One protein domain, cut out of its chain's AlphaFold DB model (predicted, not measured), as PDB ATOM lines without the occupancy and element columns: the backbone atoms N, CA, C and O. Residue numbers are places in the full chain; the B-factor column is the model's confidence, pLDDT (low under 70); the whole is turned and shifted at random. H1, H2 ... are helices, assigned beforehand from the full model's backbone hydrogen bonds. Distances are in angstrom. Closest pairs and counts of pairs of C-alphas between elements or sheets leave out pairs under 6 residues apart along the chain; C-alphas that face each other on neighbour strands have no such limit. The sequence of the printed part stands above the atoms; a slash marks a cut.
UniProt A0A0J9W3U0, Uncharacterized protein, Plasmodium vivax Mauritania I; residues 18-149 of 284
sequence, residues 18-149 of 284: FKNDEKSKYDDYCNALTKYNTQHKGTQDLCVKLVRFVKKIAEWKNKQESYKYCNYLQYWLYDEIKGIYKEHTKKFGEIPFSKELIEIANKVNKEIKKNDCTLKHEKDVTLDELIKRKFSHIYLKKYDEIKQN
ATOM      1  N   PHE A  18     -45.514  40.608  34.863       67.12
ATOM      2  CA  PHE A  18     -44.700  39.447  35.238       67.12
ATOM      3  C   PHE A  18     -44.993  38.175  34.411       67.12
ATOM      4  O   PHE A  18     -44.610  37.083  34.811       67.12
ATOM      5  N   LYS A  19     -45.622  38.311  33.233       68.94
ATOM      6  CA  LYS A  19     -46.070  37.180  32.389       68.94
ATOM      7  C   LYS A  19     -45.063  36.568  31.411       68.94
ATOM      8  O   LYS A  19     -45.297  35.458  30.959       68.94
ATOM      9  N   ASN A  20     -43.987  37.272  31.057       55.75
ATOM     10  CA  ASN A  20     -43.093  36.832  29.978       55.75
ATOM     11  C   ASN A  20     -41.685  36.569  30.498       55.75
ATOM     12  O   ASN A  20     -41.030  37.482  31.012       55.75
ATOM     13  N   ASP A  21     -41.224  35.341  30.304       60.97
ATOM     14  CA  ASP A  21     -39.975  34.834  30.839       60.97
ATOM     15  C   ASP A  21     -39.199  34.050  29.769       60.97
ATOM     16  O   ASP A  21     -39.121  32.825  29.753       60.97
ATOM     17  N   GLU A  22     -38.570  34.796  28.859       74.50
ATOM     18  CA  GLU A  22     -37.518  34.230  28.019       74.50
ATOM     19  C   GLU A  22     -36.381  33.705  28.902       74.50
ATOM     20  O   GLU A  22     -35.971  34.358  29.873       74.50
ATOM     21  N   LYS A  23     -35.845  32.532  28.542       83.56
ATOM     22  CA  LYS A  23     -34.654  31.979  29.189       83.56
ATOM     23  C   LYS A  23     -33.534  33.009  29.185       83.56
ATOM     24  O   LYS A  23     -33.296  33.716  28.204       83.56
ATOM     25  N   SER A  24     -32.824  33.072  30.298       86.75
ATOM     26  CA  SER A  24     -31.770  34.045  30.508       86.75
ATOM     27  C   SER A  24     -30.511  33.344  30.978       86.75
ATOM     28  O   SER A  24     -30.576  32.434  31.796       86.75
ATOM     29  N   LYS A  25     -29.342  33.840  30.560       91.56
ATOM     30  CA  LYS A  25     -28.054  33.421  31.145       91.56
ATOM     31  C   LYS A  25     -27.999  33.616  32.667       91.56
ATOM     32  O   LYS A  25     -27.174  33.027  33.345       91.56
ATOM     33  N   TYR A  26     -28.862  34.484  33.200       93.19
ATOM     34  CA  TYR A  26     -28.962  34.736  34.632       93.19
ATOM     35  C   TYR A  26     -29.680  33.616  35.394       93.19
ATOM     36  O   TYR A  26     -29.538  33.554  36.612       93.19
ATOM     37  N   ASP A  27     -30.398  32.727  34.702       94.38
ATOM     38  CA  ASP A  27     -31.089  31.591  35.317       94.38
ATOM     39  C   ASP A  27     -30.086  30.645  36.003       94.38
ATOM     40  O   ASP A  27     -30.370  30.109  37.073       94.38
ATOM     41  N   ASP A  28     -28.871  30.519  35.454       95.75
ATOM     42  CA  ASP A  28     -27.814  29.650  35.987       95.75
ATOM     43  C   ASP A  28     -27.357  30.050  37.396       95.75
ATOM     44  O   ASP A  28     -26.945  29.196  38.185       95.75
ATOM     45  N   TYR A  29     -27.488  31.331  37.769       96.19
ATOM     46  CA  TYR A  29     -27.196  31.771  39.137       96.19
ATOM     47  C   TYR A  29     -28.105  31.099  40.172       96.19
ATOM     48  O   TYR A  29     -27.704  30.926  41.324       96.19
ATOM     49  N   CYS A  30     -29.304  30.678  39.770       97.00
ATOM     50  CA  CYS A  30     -30.270  30.036  40.651       97.00
ATOM     51  C   CYS A  30     -29.955  28.561  40.932       97.00
ATOM     52  O   CYS A  30     -30.542  27.986  41.851       97.00
ATOM     53  N   ASN A  31     -28.984  27.958  40.233       95.25
ATOM     54  CA  ASN A  31     -28.527  26.594  40.521       95.25
ATOM     55  C   ASN A  31     -27.983  26.455  41.954       95.25
ATOM     56  O   ASN A  31     -28.106  25.388  42.554       95.25
ATOM     57  N   ALA A  32     -27.475  27.542  42.548       95.00
ATOM     58  CA  ALA A  32     -27.035  27.581  43.946       95.00
ATOM     59  C   ALA A  32     -28.159  27.274  44.960       95.00
ATOM     60  O   ALA A  32     -27.884  26.808  46.068       95.00
ATOM     61  N   LEU A  33     -29.426  27.487  44.582       95.81
ATOM     62  CA  LEU A  33     -30.584  27.262  45.450       95.81
ATOM     63  C   LEU A  33     -31.189  25.858  45.336       95.81
ATOM     64  O   LEU A  33     -32.090  25.527  46.105       95.81
ATOM     65  N   THR A  34     -30.677  25.009  44.442       93.50
ATOM     66  CA  THR A  34     -31.122  23.607  44.296       93.50
ATOM     67  C   THR A  34     -31.054  22.828  45.611       93.50
ATOM     68  O   THR A  34     -31.928  22.010  45.889       93.50
ATOM     69  N   LYS A  35     -30.080  23.154  46.469       94.38
ATOM     70  CA  LYS A  35     -29.913  22.589  47.817       94.38
ATOM     71  C   LYS A  35     -31.136  22.757  48.731       94.38
ATOM     72  O   LYS A  35     -31.283  21.992  49.675       94.38
ATOM     73  N   TYR A  36     -32.013  23.726  48.453       92.38
ATOM     74  CA  TYR A  36     -33.229  23.966  49.231       92.38
ATOM     75  C   TYR A  36     -34.460  23.238  48.688       92.38
ATOM     76  O   TYR A  36     -35.445  23.131  49.411       92.38
ATOM     77  N   ASN A  37     -34.428  22.698  47.464       87.06
ATOM     78  CA  ASN A  37     -35.618  22.137  46.811       87.06
ATOM     79  C   ASN A  37     -36.228  20.933  47.554       87.06
ATOM     80  O   ASN A  37     -37.402  20.630  47.350       87.06
ATOM     81  N   THR A  38     -35.459  20.258  48.413       88.12
ATOM     82  CA  THR A  38     -35.933  19.131  49.234       88.12
ATOM     83  C   THR A  38     -36.872  19.577  50.355       88.12
ATOM     84  O   THR A  38     -37.909  18.957  50.564       88.12
ATOM     85  N   GLN A  39     -36.531  20.657  51.061       89.69
ATOM     86  CA  GLN A  39     -37.298  21.179  52.205       89.69
ATOM     87  C   GLN A  39     -38.218  22.345  51.816       89.69
ATOM     88  O   GLN A  39     -39.250  22.580  52.440       89.69
ATOM     89  N   HIS A  40     -37.851  23.073  50.764       89.56
ATOM     90  CA  HIS A  40     -38.511  24.274  50.273       89.56
ATOM     91  C   HIS A  40     -38.669  24.169  48.753       89.56
ATOM     92  O   HIS A  40     -38.000  24.837  47.963       89.56
ATOM     93  N   LYS A  41     -39.547  23.257  48.326       92.12
ATOM     94  CA  LYS A  41     -39.832  23.042  46.906       92.12
ATOM     95  C   LYS A  41     -40.292  24.351  46.253       92.12
ATOM     96  O   LYS A  41     -41.181  25.024  46.765       92.12
ATOM     97  N   GLY A  42     -39.693  24.682  45.110       90.75
ATOM     98  CA  GLY A  42     -39.995  25.899  44.352       90.75
ATOM     99  C   GLY A  42     -39.059  27.079  44.634       90.75
ATOM    100  O   GLY A  42     -39.176  28.101  43.963       90.75
ATOM    101  N   THR A  43     -38.098  26.963  45.563       94.62
ATOM    102  CA  THR A  43     -37.108  28.030  45.811       94.62
ATOM    103  C   THR A  43     -36.284  28.357  44.563       94.62
ATOM    104  O   THR A  43     -36.073  29.534  44.260       94.62
ATOM    105  N   GLN A  44     -35.832  27.342  43.818       95.00
ATOM    106  CA  GLN A  44     -35.103  27.561  42.565       95.00
ATOM    107  C   GLN A  44     -35.977  28.259  41.513       95.00
ATOM    108  O   GLN A  44     -35.536  29.239  40.915       95.00
ATOM    109  N   ASP A  45     -37.219  27.808  41.333       93.38
ATOM    110  CA  ASP A  45     -38.148  28.383  40.353       93.38
ATOM    111  C   ASP A  45     -38.469  29.847  40.674       93.38
ATOM    112  O   ASP A  45     -38.475  30.703  39.787       93.38
ATOM    113  N   LEU A  46     -38.660  30.163  41.960       94.75
ATOM    114  CA  LEU A  46     -38.818  31.535  42.431       94.75
ATOM    115  C   LEU A  46     -37.596  32.392  42.087       94.75
ATOM    116  O   LEU A  46     -37.749  33.514  41.605       94.75
ATOM    117  N   CYS A  47     -36.385  31.876  42.299       96.44
ATOM    118  CA  CYS A  47     -35.175  32.595  41.916       96.44
ATOM    119  C   CYS A  47     -35.121  32.873  40.419       96.44
ATOM    120  O   CYS A  47     -34.847  34.011  40.040       96.44
ATOM    121  N   VAL A  48     -35.431  31.880  39.581       94.62
ATOM    122  CA  VAL A  48     -35.437  32.037  38.119       94.62
ATOM    123  C   VAL A  48     -36.405  33.149  37.707       94.62
ATOM    124  O   VAL A  48     -36.026  34.057  36.965       94.62
ATOM    125  N   LYS A  49     -37.625  33.161  38.257       93.50
ATOM    126  CA  LYS A  49     -38.581  34.259  38.029       93.50
ATOM    127  C   LYS A  49     -38.008  35.606  38.475       93.50
ATOM    128  O   LYS A  49     -38.011  36.572  37.712       93.50
ATOM    129  N   LEU A  50     -37.456  35.663  39.689       94.50
ATOM    130  CA  LEU A  50     -36.908  36.885  40.273       94.50
ATOM    131  C   LEU A  50     -35.781  37.483  39.419       94.50
ATOM    132  O   LEU A  50     -35.821  38.677  39.121       94.50
ATOM    133  N   VAL A  51     -34.796  36.686  38.990       94.50
ATOM    134  CA  VAL A  51     -33.666  37.192  38.186       94.50
ATOM    135  C   VAL A  51     -34.104  37.653  36.798       94.50
ATOM    136  O   VAL A  51     -33.581  38.650  36.290       94.50
ATOM    137  N   ARG A  52     -35.106  37.000  36.197       93.00
ATOM    138  CA  ARG A  52     -35.702  37.440  34.925       93.00
ATOM    139  C   ARG A  52     -36.436  38.771  35.078       93.00
ATOM    140  O   ARG A  52     -36.323  39.637  34.208       93.00
ATOM    141  N   PHE A  53     -37.114  38.993  36.201       91.12
ATOM    142  CA  PHE A  53     -37.767  40.271  36.490       91.12
ATOM    143  C   PHE A  53     -36.787  41.393  36.785       91.12
ATOM    144  O   PHE A  53     -36.947  42.490  36.249       91.12
ATOM    145  N   VAL A  54     -35.736  41.111  37.556       92.62
ATOM    146  CA  VAL A  54     -34.619  42.044  37.737       92.62
ATOM    147  C   VAL A  54     -34.037  42.434  36.382       92.62
ATOM    148  O   VAL A  54     -33.882  43.624  36.116       92.62
ATOM    149  N   LYS A  55     -33.799  41.463  35.488       91.75
ATOM    150  CA  LYS A  55     -33.329  41.734  34.124       91.75
ATOM    151  C   LYS A  55     -34.276  42.662  33.367       91.75
ATOM    152  O   LYS A  55     -33.848  43.710  32.884       91.75
ATOM    153  N   LYS A  56     -35.563  42.317  33.312       90.06
ATOM    154  CA  LYS A  56     -36.591  43.102  32.612       90.06
ATOM    155  C   LYS A  56     -36.665  44.546  33.125       90.06
ATOM    156  O   LYS A  56     -36.731  45.479  32.329       90.06
ATOM    157  N   ILE A  57     -36.618  44.740  34.445       89.81
ATOM    158  CA  ILE A  57     -36.646  46.066  35.086       89.81
ATOM    159  C   ILE A  57     -35.359  46.845  34.792       89.81
ATOM    160  O   ILE A  57     -35.415  48.040  34.477       89.81
ATOM    161  N   ALA A  58     -34.207  46.181  34.868       89.56
ATOM    162  CA  ALA A  58     -32.909  46.794  34.615       89.56
ATOM    163  C   ALA A  58     -32.763  47.246  33.151       89.56
ATOM    164  O   ALA A  58     -32.191  48.302  32.890       89.56
ATOM    165  N   GLU A  59     -33.327  46.502  32.196       88.69
ATOM    166  CA  GLU A  59     -33.269  46.803  30.758       88.69
ATOM    167  C   GLU A  59     -34.316  47.824  30.279       88.69
ATOM    168  O   GLU A  59     -34.232  48.298  29.139       88.69
ATOM    169  N   TRP A  60     -35.277  48.183  31.137       87.69
ATOM    170  CA  TRP A  60     -36.398  49.058  30.794       87.69
ATOM    171  C   TRP A  60     -35.939  50.426  30.265       87.69
ATOM    172  O   TRP A  60     -35.034  51.054  30.811       87.69
ATOM    173  N   LYS A  61     -36.581  50.936  29.208       86.69
ATOM    174  CA  LYS A  61     -36.175  52.216  28.591       86.69
ATOM    175  C   LYS A  61     -36.479  53.419  29.487       86.69
ATOM    176  O   LYS A  61     -35.691  54.356  29.560       86.69
ATOM    177  N   ASN A  62     -37.623  53.395  30.169       86.62
ATOM    178  CA  ASN A  62     -38.058  54.468  31.055       86.62
ATOM    179  C   ASN A  62     -37.562  54.237  32.495       86.62
ATOM    180  O   ASN A  62     -38.001  53.314  33.182       86.62
ATOM    181  N   LYS A  63     -36.683  55.118  32.980       86.44
ATOM    182  CA  LYS A  63     -36.107  55.033  34.331       86.44
ATOM    183  C   LYS A  63     -37.147  55.185  35.449       86.44
ATOM    184  O   LYS A  63     -37.035  54.525  36.479       86.44
ATOM    185  N   GLN A  64     -38.159  56.034  35.266       84.88
ATOM    186  CA  GLN A  64     -39.205  56.255  36.270       84.88
ATOM    187  C   GLN A  64     -40.098  55.021  36.420       84.88
ATOM    188  O   GLN A  64     -40.432  54.621  37.536       84.88
ATOM    189  N   GLU A  65     -40.448  54.389  35.301       82.44
ATOM    190  CA  GLU A  65     -41.184  53.126  35.306       82.44
ATOM    191  C   GLU A  65     -40.346  51.995  35.901       82.44
ATOM    192  O   GLU A  65     -40.834  51.278  36.769       82.44
ATOM    193  N   SER A  66     -39.068  51.891  35.526       86.25
ATOM    194  CA  SER A  66     -38.130  50.934  36.127       86.25
ATOM    195  C   SER A  66     -38.076  51.077  37.652       86.25
ATOM    196  O   SER A  66     -38.274  50.100  38.375       86.25
ATOM    197  N   TYR A  67     -37.936  52.306  38.162       85.88
ATOM    198  CA  TYR A  67     -37.973  52.585  39.600       85.88
ATOM    199  C   TYR A  67     -39.302  52.160  40.239       85.88
ATOM    200  O   TYR A  67     -39.319  51.546  41.308       85.88
ATOM    201  N   LYS A  68     -40.434  52.451  39.587       84.06
ATOM    202  CA  LYS A  68     -41.763  52.035  40.051       84.06
ATOM    203  C   LYS A  68     -41.863  50.509  40.157       84.06
ATOM    204  O   LYS A  68     -42.240  50.010  41.213       84.06
ATOM    205  N   TYR A  69     -41.488  49.773  39.113       85.75
ATOM    206  CA  TYR A  69     -41.533  48.309  39.112       85.75
ATOM    207  C   TYR A  69     -40.560  47.691  40.112       85.75
ATOM    208  O   TYR A  69     -40.925  46.743  40.803       85.75
ATOM    209  N   CYS A  70     -39.369  48.269  40.269       88.44
ATOM    210  CA  CYS A  70     -38.414  47.814  41.268       88.44
ATOM    211  C   CYS A  70     -38.976  47.903  42.696       88.44
ATOM    212  O   CYS A  70     -38.851  46.964  43.480       88.44
ATOM    213  N   ASN A  71     -39.671  48.998  43.021       85.25
ATOM    214  CA  ASN A  71     -40.324  49.139  44.323       85.25
ATOM    215  C   ASN A  71     -41.450  48.117  44.538       85.25
ATOM    216  O   ASN A  71     -41.688  47.719  45.674       85.25
ATOM    217  N   TYR A  72     -42.136  47.679  43.478       84.06
ATOM    218  CA  TYR A  72     -43.155  46.630  43.573       84.06
ATOM    219  C   TYR A  72     -42.569  45.218  43.650       84.06
ATOM    220  O   TYR A  72     -43.190  44.343  44.260       84.06
ATOM    221  N   LEU A  73     -41.384  45.000  43.071       89.88
ATOM    222  CA  LEU A  73     -40.731  43.693  43.002       89.88
ATOM    223  C   LEU A  73     -40.459  43.107  44.391       89.88
ATOM    224  O   LEU A  73     -40.695  41.922  44.606       89.88
ATOM    225  N   GLN A  74     -40.016  43.930  45.349       89.88
ATOM    226  CA  GLN A  74     -39.761  43.458  46.716       89.88
ATOM    227  C   GLN A  74     -41.027  42.882  47.369       89.88
ATOM    228  O   GLN A  74     -40.950  41.902  48.097       89.88
ATOM    229  N   TYR A  75     -42.193  43.471  47.087       86.94
ATOM    230  CA  TYR A  75     -43.454  43.036  47.675       86.94
ATOM    231  C   TYR A  75     -43.992  41.782  47.001       86.94
ATOM    232  O   TYR A  75     -44.441  40.881  47.697       86.94
ATOM    233  N   TRP A  76     -43.875  41.707  45.671       89.25
ATOM    234  CA  TRP A  76     -44.157  40.481  44.924       89.25
ATOM    235  C   TRP A  76     -43.351  39.302  45.467       89.25
ATOM    236  O   TRP A  76     -43.895  38.235  45.730       89.25
ATOM    237  N   LEU A  77     -42.057  39.526  45.712       92.88
ATOM    238  CA  LEU A  77     -41.171  38.500  46.238       92.88
ATOM    239  C   LEU A  77     -41.662  37.949  47.585       92.88
ATOM    240  O   LEU A  77     -41.618  36.741  47.797       92.88
ATOM    241  N   TYR A  78     -42.152  38.802  48.487       91.75
ATOM    242  CA  TYR A  78     -42.675  38.344  49.777       91.75
ATOM    243  C   TYR A  78     -43.914  37.452  49.628       91.75
ATOM    244  O   TYR A  78     -44.029  36.465  50.356       91.75
ATOM    245  N   ASP A  79     -44.800  37.735  48.667       87.94
ATOM    246  CA  ASP A  79     -45.970  36.884  48.410       87.94
ATOM    247  C   ASP A  79     -45.583  35.518  47.847       87.94
ATOM    248  O   ASP A  79     -46.132  34.498  48.258       87.94
ATOM    249  N   GLU A  80     -44.620  35.466  46.932       91.12
ATOM    250  CA  GLU A  80     -44.165  34.183  46.391       91.12
ATOM    251  C   GLU A  80     -43.472  33.343  47.472       91.12
ATOM    252  O   GLU A  80     -43.686  32.132  47.571       91.12
ATOM    253  N   ILE A  81     -42.689  33.987  48.348       93.88
ATOM    254  CA  ILE A  81     -42.046  33.317  49.487       93.88
ATOM    255  C   ILE A  81     -43.094  32.767  50.456       93.88
ATOM    256  O   ILE A  81     -42.908  31.657  50.957       93.88
ATOM    257  N   LYS A  82     -44.215  33.472  50.663       92.06
ATOM    258  CA  LYS A  82     -45.368  32.978  51.440       92.06
ATOM    259  C   LYS A  82     -45.881  31.630  50.919       92.06
ATOM    260  O   LYS A  82     -46.303  30.778  51.704       92.06
ATOM    261  N   GLY A  83     -45.850  31.433  49.599       90.56
ATOM    262  CA  GLY A  83     -46.242  30.179  48.953       90.56
ATOM    263  C   GLY A  83     -45.339  29.003  49.336       90.56
ATOM    264  O   GLY A  83     -45.844  27.904  49.593       90.56
ATOM    265  N   ILE A  84     -44.031  29.254  49.447       93.44
ATOM    266  CA  ILE A  84     -42.979  28.245  49.660       93.44
ATOM    267  C   ILE A  84     -42.728  27.970  51.148       93.44
ATOM    268  O   ILE A  84     -42.625  26.816  51.560       93.44
ATOM    269  N   TYR A  85     -42.625  29.015  51.967       93.31
ATOM    270  CA  TYR A  85     -42.285  28.923  53.386       93.31
ATOM    271  C   TYR A  85     -43.534  29.157  54.234       93.31
ATOM    272  O   TYR A  85     -44.159  30.202  54.102       93.31
ATOM    273  N   LYS A  86     -43.930  28.193  55.078       91.12
ATOM    274  CA  LYS A  86     -45.223  28.228  55.793       91.12
ATOM    275  C   LYS A  86     -45.197  28.958  57.141       91.12
ATOM    276  O   LYS A  86     -46.244  29.398  57.599       91.12
ATOM    277  N   GLU A  87     -44.035  29.113  57.774       92.06
ATOM    278  CA  GLU A  87     -43.916  29.765  59.087       92.06
ATOM    279  C   GLU A  87     -43.809  31.296  58.953       92.06
ATOM    280  O   GLU A  87     -42.742  31.888  59.107       92.06
ATOM    281  N   HIS A  88     -44.917  31.973  58.648       90.69
ATOM    282  CA  HIS A  88     -44.898  33.410  58.309       90.69
ATOM    283  C   HIS A  88     -44.607  34.349  59.496       90.69
ATOM    284  O   HIS A  88     -44.208  35.499  59.298       90.69
ATOM    285  N   THR A  89     -44.706  33.847  60.729       93.00
ATOM    286  CA  THR A  89     -44.344  34.583  61.952       93.00
ATOM    287  C   THR A  89     -42.835  34.690  62.166       93.00
ATOM    288  O   THR A  89     -42.381  35.516  62.962       93.00
ATOM    289  N   LYS A  90     -42.036  33.880  61.460       94.81
ATOM    290  CA  LYS A  90     -40.575  33.952  61.514       94.81
ATOM    291  C   LYS A  90     -40.073  35.217  60.846       94.81
ATOM    292  O   LYS A  90     -40.683  35.758  59.915       94.81
ATOM    293  N   LYS A  91     -38.918  35.684  61.315       95.94
ATOM    294  CA  LYS A  91     -38.249  36.819  60.690       95.94
ATOM    295  C   LYS A  91     -37.792  36.439  59.295       95.94
ATOM    296  O   LYS A  91     -37.278  35.346  59.074       95.94
ATOM    297  N   PHE A  92     -37.893  37.373  58.361       94.31
ATOM    298  CA  PHE A  92     -37.465  37.148  56.987       94.31
ATOM    299  C   PHE A  92     -35.991  36.739  56.902       94.31
ATOM    300  O   PHE A  92     -35.629  35.899  56.082       94.31
ATOM    301  N   GLY A  93     -35.144  37.272  57.789       93.25
ATOM    302  CA  GLY A  93     -33.736  36.889  57.886       93.25
ATOM    303  C   GLY A  93     -33.472  35.468  58.398       93.25
ATOM    304  O   GLY A  93     -32.369  34.973  58.190       93.25
ATOM    305  N   GLU A  94     -34.451  34.826  59.037       95.69
ATOM    306  CA  GLU A  94     -34.365  33.447  59.544       95.69
ATOM    307  C   GLU A  94     -34.798  32.415  58.491       95.69
ATOM    308  O   GLU A  94     -34.513  31.229  58.639       95.69
ATOM    309  N   ILE A  95     -35.448  32.854  57.407       95.50
ATOM    310  CA  ILE A  95     -35.854  31.973  56.308       95.50
ATOM    311  C   ILE A  95     -34.595  31.451  55.589       95.50
ATOM    312  O   ILE A  95     -33.820  32.266  55.077       95.50
ATOM    313  N   PRO A  96     -34.401  30.122  55.465       95.19
ATOM    314  CA  PRO A  96     -33.115  29.538  55.063       95.19
ATOM    315  C   PRO A  96     -32.550  30.021  53.725       95.19
ATOM    316  O   PRO A  96     -31.334  30.124  53.571       95.19
ATOM    317  N   PHE A  97     -33.419  30.324  52.761       95.69
ATOM    318  CA  PHE A  97     -33.038  30.723  51.405       95.69
ATOM    319  C   PHE A  97     -33.176  32.229  51.134       95.69
ATOM    320  O   PHE A  97     -32.761  32.692  50.072       95.69
ATOM    321  N   SER A  98     -33.747  33.022  52.050       95.75
ATOM    322  CA  SER A  98     -34.118  34.419  51.753       95.75
ATOM    323  C   SER A  98     -32.910  35.310  51.474       95.75
ATOM    324  O   SER A  98     -32.938  36.128  50.558       95.75
ATOM    325  N   LYS A  99     -31.834  35.143  52.249       96.56
ATOM    326  CA  LYS A  99     -30.609  35.930  52.100       96.56
ATOM    327  C   LYS A  99     -29.956  35.664  50.743       96.56
ATOM    328  O   LYS A  99     -29.683  36.605  50.005       96.56
ATOM    329  N   GLU A 100     -29.745  34.393  50.418       96.69
ATOM    330  CA  GLU A 100     -29.076  33.977  49.182       96.69
ATOM    331  C   GLU A 100     -29.903  34.348  47.943       96.69
ATOM    332  O   GLU A 100     -29.354  34.836  46.959       96.69
ATOM    333  N   LEU A 101     -31.234  34.239  48.027       97.06
ATOM    334  CA  LEU A 101     -32.158  34.681  46.981       97.06
ATOM    335  C   LEU A 101     -32.003  36.179  46.656       97.06
ATOM    336  O   LEU A 101     -31.886  36.556  45.489       97.06
ATOM    337  N   ILE A 102     -31.951  37.038  47.683       96.88
ATOM    338  CA  ILE A 102     -31.746  38.488  47.515       96.88
ATOM    339  C   ILE A 102     -30.336  38.796  46.991       96.88
ATOM    340  O   ILE A 102     -30.161  39.689  46.159       96.88
ATOM    341  N   GLU A 103     -29.320  38.072  47.462       96.94
ATOM    342  CA  GLU A 103     -27.933  38.248  47.019       96.94
ATOM    343  C   GLU A 103     -27.755  37.907  45.534       96.94
ATOM    344  O   GLU A 103     -27.142  38.692  44.806       96.94
ATOM    345  N   ILE A 104     -28.350  36.803  45.066       97.12
ATOM    346  CA  ILE A 104     -28.353  36.412  43.648       97.12
ATOM    347  C   ILE A 104     -29.017  37.496  42.792       97.12
ATOM    348  O   ILE A 104     -28.419  37.975  41.826       97.12
ATOM    349  N   ALA A 105     -30.217  37.940  43.170       95.75
ATOM    350  CA  ALA A 105     -30.947  38.972  42.437       95.75
ATOM    351  C   ALA A 105     -30.153  40.288  42.335       95.75
ATOM    352  O   ALA A 105     -30.021  40.868  41.256       95.75
ATOM    353  N   ASN A 106     -29.543  40.725  43.439       95.12
ATOM    354  CA  ASN A 106     -28.717  41.933  43.468       95.12
ATOM    355  C   ASN A 106     -27.412  41.789  42.676       95.12
ATOM    356  O   ASN A 106     -26.914  42.779  42.134       95.12
ATOM    357  N   LYS A 107     -26.841  40.582  42.599       95.25
ATOM    358  CA  LYS A 107     -25.687  40.303  41.739       95.25
ATOM    359  C   LYS A 107     -26.055  40.476  40.265       95.25
ATOM    360  O   LYS A 107     -25.379  41.227  39.566       95.25
ATOM    361  N   VAL A 108     -27.164  39.871  39.831       94.12
ATOM    362  CA  VAL A 108     -27.684  40.008  38.460       94.12
ATOM    363  C   VAL A 108     -27.945  41.473  38.112       94.12
ATOM    364  O   VAL A 108     -27.487  41.950  37.076       94.12
ATOM    365  N   ASN A 109     -28.600  42.218  39.005       93.19
ATOM    366  CA  ASN A 109     -28.866  43.645  38.813       93.19
ATOM    367  C   ASN A 109     -27.582  44.455  38.531       93.19
ATOM    368  O   ASN A 109     -27.528  45.252  37.592       93.19
ATOM    369  N   LYS A 110     -26.508  44.203  39.295       91.81
ATOM    370  CA  LYS A 110     -25.213  44.886  39.122       91.81
ATOM    371  C   LYS A 110     -24.546  44.584  37.778       91.81
ATOM    372  O   LYS A 110     -23.832  45.439  37.253       91.81
ATOM    373  N   GLU A 111     -24.767  43.400  37.212       92.56
ATOM    374  CA  GLU A 111     -24.181  43.004  35.925       92.56
ATOM    375  C   GLU A 111     -24.832  43.706  34.719       92.56
ATOM    376  O   GLU A 111     -24.174  43.871  33.693       92.56
ATOM    377  N   ILE A 112     -26.086  44.162  34.832       88.56
ATOM    378  CA  ILE A 112     -26.877  44.702  33.703       88.56
ATOM    379  C   ILE A 112     -26.646  46.212  33.469       88.56
ATOM    380  O   ILE A 112     -26.851  46.704  32.360       88.56
ATOM    381  N   LYS A 113     -26.152  46.955  34.471       72.69
ATOM    382  CA  LYS A 113     -25.645  48.353  34.406       72.69
ATOM    383  C   LYS A 113     -26.581  49.472  33.886       72.69
ATOM    384  O   LYS A 113     -26.186  50.630  33.984       72.69
ATOM    385  N   LYS A 114     -27.780  49.196  33.352       78.44
ATOM    386  CA  LYS A 114     -28.705  50.224  32.813       78.44
ATOM    387  C   LYS A 114     -29.486  50.971  33.901       78.44
ATOM    388  O   LYS A 114     -29.219  52.143  34.152       78.44
ATOM    389  N   ASN A 115     -30.446  50.302  34.537       82.06
ATOM    390  CA  ASN A 115     -31.205  50.838  35.667       82.06
ATOM    391  C   ASN A 115     -30.897  50.016  36.916       82.06
ATOM    392  O   ASN A 115     -30.930  48.790  36.863       82.06
ATOM    393  N   ASP A 116     -30.623  50.688  38.032       81.75
ATOM    394  CA  ASP A 116     -30.383  50.017  39.308       81.75
ATOM    395  C   ASP A 116     -31.711  49.617  39.966       81.75
ATOM    396  O   ASP A 116     -32.531  50.476  40.306       81.75
ATOM    397  N   CYS A 117     -31.903  48.313  40.162       87.88
ATOM    398  CA  CYS A 117     -32.945  47.745  41.002       87.88
ATOM    399  C   CYS A 117     -32.355  46.892  42.133       87.88
ATOM    400  O   CYS A 117     -32.192  45.677  42.015       87.88
ATOM    401  N   THR A 118     -32.037  47.541  43.253       91.00
ATOM    402  CA  THR A 118     -31.480  46.865  44.429       91.00
ATOM    403  C   THR A 118     -32.581  46.450  45.409       91.00
ATOM    404  O   THR A 118     -33.298  47.290  45.960       91.00
ATOM    405  N   LEU A 119     -32.670  45.148  45.678       92.44
ATOM    406  CA  LEU A 119     -33.575  44.556  46.660       92.44
ATOM    407  C   LEU A 119     -32.978  44.600  48.068       92.44
ATOM    408  O   LEU A 119     -31.788  44.338  48.275       92.44
ATOM    409  N   LYS A 120     -33.826  44.893  49.055       91.19
ATOM    410  CA  LYS A 120     -33.449  44.939  50.471       91.19
ATOM    411  C   LYS A 120     -33.773  43.620  51.163       91.19
ATOM    412  O   LYS A 120     -34.820  43.028  50.932       91.19
ATOM    413  N   HIS A 121     -32.885  43.194  52.059       91.12
ATOM    414  CA  HIS A 121     -33.115  42.050  52.941       91.12
ATOM    415  C   HIS A 121     -33.503  42.552  54.338       91.12
ATOM    416  O   HIS A 121     -32.639  42.920  55.136       91.12
ATOM    417  N   GLU A 122     -34.807  42.615  54.615       90.19
ATOM    418  CA  GLU A 122     -35.385  43.092  55.885       90.19
ATOM    419  C   GLU A 122     -35.274  42.026  56.992       90.19
ATOM    420  O   GLU A 122     -36.238  41.363  57.357       90.19
ATOM    421  N   LYS A 123     -34.062  41.835  57.520       90.69
ATOM    422  CA  LYS A 123     -33.704  40.713  58.412       90.69
ATOM    423  C   LYS A 123     -34.522  40.606  59.692       90.69
ATOM    424  O   LYS A 123     -34.777  39.496  60.145       90.69
ATOM    425  N   ASP A 124     -34.866  41.742  60.287       91.88
ATOM    426  CA  ASP A 124     -35.419  41.820  61.643       91.88
ATOM    427  C   ASP A 124     -36.957  41.832  61.680       91.88
ATOM    428  O   ASP A 124     -37.537  41.892  62.763       91.88
ATOM    429  N   VAL A 125     -37.604  41.781  60.513       93.19
ATOM    430  CA  VAL A 125     -39.056  41.915  60.336       93.19
ATOM    431  C   VAL A 125     -39.659  40.551  60.000       93.19
ATOM    432  O   VAL A 125     -39.033  39.767  59.286       93.19
ATOM    433  N   THR A 126     -40.853  40.243  60.512       94.81
ATOM    434  CA  THR A 126     -41.545  38.979  60.204       94.81
ATOM    435  C   THR A 126     -42.047  38.950  58.763       94.81
ATOM    436  O   THR A 126     -42.340  39.996  58.177       94.81
ATOM    437  N   LEU A 127     -42.146  37.758  58.166       93.31
ATOM    438  CA  LEU A 127     -42.675  37.622  56.806       93.31
ATOM    439  C   LEU A 127     -44.122  38.138  56.720       93.31
ATOM    440  O   LEU A 127     -44.445  38.864  55.780       93.31
ATOM    441  N   ASP A 128     -44.950  37.865  57.731       91.25
ATOM    442  CA  ASP A 128     -46.310  38.410  57.831       91.25
ATOM    443  C   ASP A 128     -46.337  39.940  57.808       91.25
ATOM    444  O   ASP A 128     -47.132  40.541  57.083       91.25
ATOM    445  N   GLU A 129     -45.453  40.600  58.560       92.56
ATOM    446  CA  GLU A 129     -45.392  42.062  58.569       92.56
ATOM    447  C   GLU A 129     -44.946  42.617  57.204       92.56
ATOM    448  O   GLU A 129     -45.483  43.625  56.735       92.56
ATOM    449  N   LEU A 130     -44.016  41.949  56.515       91.00
ATOM    450  CA  LEU A 130     -43.592  42.332  55.161       91.00
ATOM    451  C   LEU A 130     -44.708  42.170  54.120       91.00
ATOM    452  O   LEU A 130     -44.869  43.036  53.254       91.00
ATOM    453  N   ILE A 131     -45.508  41.110  54.227       86.38
ATOM    454  CA  ILE A 131     -46.696  40.910  53.388       86.38
ATOM    455  C   ILE A 131     -47.740  41.989  53.701       86.38
ATOM    456  O   ILE A 131     -48.313  42.576  52.786       86.38
ATOM    457  N   LYS A 132     -47.951  42.349  54.973       84.19
ATOM    458  CA  LYS A 132     -48.863  43.447  55.345       84.19
ATOM    459  C   LYS A 132     -48.406  44.803  54.790       84.19
ATOM    460  O   LYS A 132     -49.221  45.548  54.241       84.19
ATOM    461  N   ARG A 133     -47.097  45.095  54.827       85.44
ATOM    462  CA  ARG A 133     -46.487  46.317  54.251       85.44
ATOM    463  C   ARG A 133     -46.832  46.538  52.781       85.44
ATOM    464  O   ARG A 133     -46.946  47.690  52.355       85.44
ATOM    465  N   LYS A 134     -47.007  45.462  52.009       78.88
ATOM    466  CA  LYS A 134     -47.436  45.518  50.604       78.88
ATOM    467  C   LYS A 134     -48.758  46.266  50.461       78.88
ATOM    468  O   LYS A 134     -48.840  47.208  49.672       78.88
ATOM    469  N   PHE A 135     -49.768  45.890  51.246       71.25
ATOM    470  CA  PHE A 135     -51.100  46.494  51.175       71.25
ATOM    471  C   PHE A 135     -51.062  47.989  51.500       71.25
ATOM    472  O   PHE A 135     -51.663  48.780  50.771       71.25
ATOM    473  N   SER A 136     -50.286  48.390  52.512       72.44
ATOM    474  CA  SER A 136     -50.077  49.803  52.849       72.44
ATOM    475  C   SER A 136     -49.388  50.567  51.716       72.44
ATOM    476  O   SER A 136     -49.837  51.646  51.335       72.44
ATOM    477  N   HIS A 137     -48.328  50.002  51.125       71.94
ATOM    478  CA  HIS A 137     -47.614  50.642  50.019       71.94
ATOM    479  C   HIS A 137     -48.522  50.877  48.808       71.94
ATOM    480  O   HIS A 137     -48.518  51.961  48.221       71.94
ATOM    481  N   ILE A 138     -49.322  49.874  48.442       68.00
ATOM    482  CA  ILE A 138     -50.261  49.966  47.318       68.00
ATOM    483  C   ILE A 138     -51.338  50.997  47.610       68.00
ATOM    484  O   ILE A 138     -51.599  51.841  46.757       68.00
ATOM    485  N   TYR A 139     -51.934  50.948  48.804       65.19
ATOM    486  CA  TYR A 139     -52.970  51.890  49.212       65.19
ATOM    487  C   TYR A 139     -52.477  53.334  49.114       65.19
ATOM    488  O   TYR A 139     -53.114  54.140  48.448       65.19
ATOM    489  N   LEU A 140     -51.299  53.636  49.671       71.94
ATOM    490  CA  LEU A 140     -50.709  54.975  49.601       71.94
ATOM    491  C   LEU A 140     -50.409  55.403  48.161       71.94
ATOM    492  O   LEU A 140     -50.654  56.545  47.789       71.94
ATOM    493  N   LYS A 141     -49.901  54.492  47.322       69.06
ATOM    494  CA  LYS A 141     -49.594  54.798  45.914       69.06
ATOM    495  C   LYS A 141     -50.826  54.976  45.037       69.06
ATOM    496  O   LYS A 141     -50.732  55.647  44.015       69.06
ATOM    497  N   LYS A 142     -51.935  54.338  45.397       67.94
ATOM    498  CA  LYS A 142     -53.186  54.335  44.636       67.94
ATOM    499  C   LYS A 142     -54.277  55.161  45.304       67.94
ATOM    500  O   LYS A 142     -55.401  55.129  44.825       67.94
ATOM    501  N   TYR A 143     -53.965  55.895  46.371       66.62
ATOM    502  CA  TYR A 143     -54.949  56.618  47.170       66.62
ATOM    503  C   TYR A 143     -55.822  57.533  46.309       66.62
ATOM    504  O   TYR A 143     -57.038  57.443  46.399       66.62
ATOM    505  N   ASP A 144     -55.227  58.320  45.410       67.06
ATOM    506  CA  ASP A 144     -55.975  59.238  44.542       67.06
ATOM    507  C   ASP A 144     -56.890  58.501  43.554       67.06
ATOM    508  O   ASP A 144     -58.049  58.871  43.383       67.06
ATOM    509  N   GLU A 145     -56.412  57.407  42.952       66.12
ATOM    510  CA  GLU A 145     -57.219  56.556  42.063       66.12
ATOM    511  C   GLU A 145     -58.355  55.863  42.835       66.12
ATOM    512  O   GLU A 145     -59.481  55.744  42.350       66.12
ATOM    513  N   ILE A 146     -58.080  55.401  44.056       61.84
ATOM    514  CA  ILE A 146     -59.065  54.779  44.946       61.84
ATOM    515  C   ILE A 146     -60.110  55.813  45.366       61.84
ATOM    516  O   ILE A 146     -61.302  55.522  45.300       61.84
ATOM    517  N   LYS A 147     -59.673  57.015  45.745       68.31
ATOM    518  CA  LYS A 147     -60.519  58.134  46.154       68.31
ATOM    519  C   LYS A 147     -61.454  58.552  45.025       68.31
ATOM    520  O   LYS A 147     -62.661  58.547  45.225       68.31
ATOM    521  N   GLN A 148     -60.932  58.764  43.817       66.12
ATOM    522  CA  GLN A 148     -61.750  59.081  42.639       66.12
ATOM    523  C   GLN A 148     -62.800  58.002  42.340       66.12
ATOM    524  O   GLN A 148     -63.939  58.325  42.020       66.12
ATOM    525  N   ASN A 149     -62.453  56.718  42.480       61.06
ATOM    526  CA  ASN A 149     -63.401  55.619  42.275       61.06
ATOM    527  C   ASN A 149     -64.468  55.517  43.380       61.06
ATOM    528  O   ASN A 149     -65.569  55.030  43.120       61.06
TER     529      ASN A 149
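Overview. This is residues 18 to 149 of the 284 residues of an uncharacterized protein of Plasmodium vivax Mauritania I (UniProt A0A0J9W3U0). Three helices, H1, H2 and H3, stand side by side with alternating directions; H4 packs on H1 and H2, and H5 runs off from H3 as an arm whose residues 139 to 149 stick out. The printed part has 132 residues and five named helices, H1 to H5 in chain order, with no named strand: all helix. It is compact, with a radius of gyration of the C-alphas of 15.1 A and spans of 48 by 36 by 24 A.

Arrangement. H5, residues 127 to 149, touches H3, residues 63 to 84, with residues 127 to 134 alone, closest at the C-alphas of Lys 134 and Tyr 75, 5.5 A, at a steep tilt of 46 degrees. H3 forms a helical hairpin with H2, residues 43 to 59; their closest C-alphas, Ser 66 and Ile 57, are 5.2 A apart. H2, the hub, forms another with H1, residues 25 to 36, closest at the C-alphas of Val 48 and Asp 27, 5.2 A. H4, residues 98 to 112, touches H2, closest at the C-alphas of Ala 105 and Val 51, 5.4 A, and runs the same way at a shallow tilt of 30 degrees. H1, H2 and H4 form a bundle, three helices side by side. H3 and H4 are near each other. Every O i to N i+4 pair is within hydrogen-bond range in H2 and H4, against 16 of 18 in H3, 16 of 19 in H5 and 0 of 8 in H1, where 6 of 9 O i to N i+3 pairs are.

Along the chain. H5 is 31.1 A long, with a kink of 67 degrees near residue 143, and ends at C-alpha 149 (-63.401, 55.619, 42.275). H3 spans 31.6 A, H2 24.4 A, H4 22.0 A and H1 21.1 A, from C-alpha 25 (-28.054, 33.421, 31.145).

Size, cuts and confidence. The C-alphas farthest apart, Lys 35 and Gln 148, are 48.7 A apart. The printed part has no cut; the links H3 to H4 and H4 to H5 are long. Residues 18 to 21, 138 to 139 and 141 to 149 have pLDDT under 70.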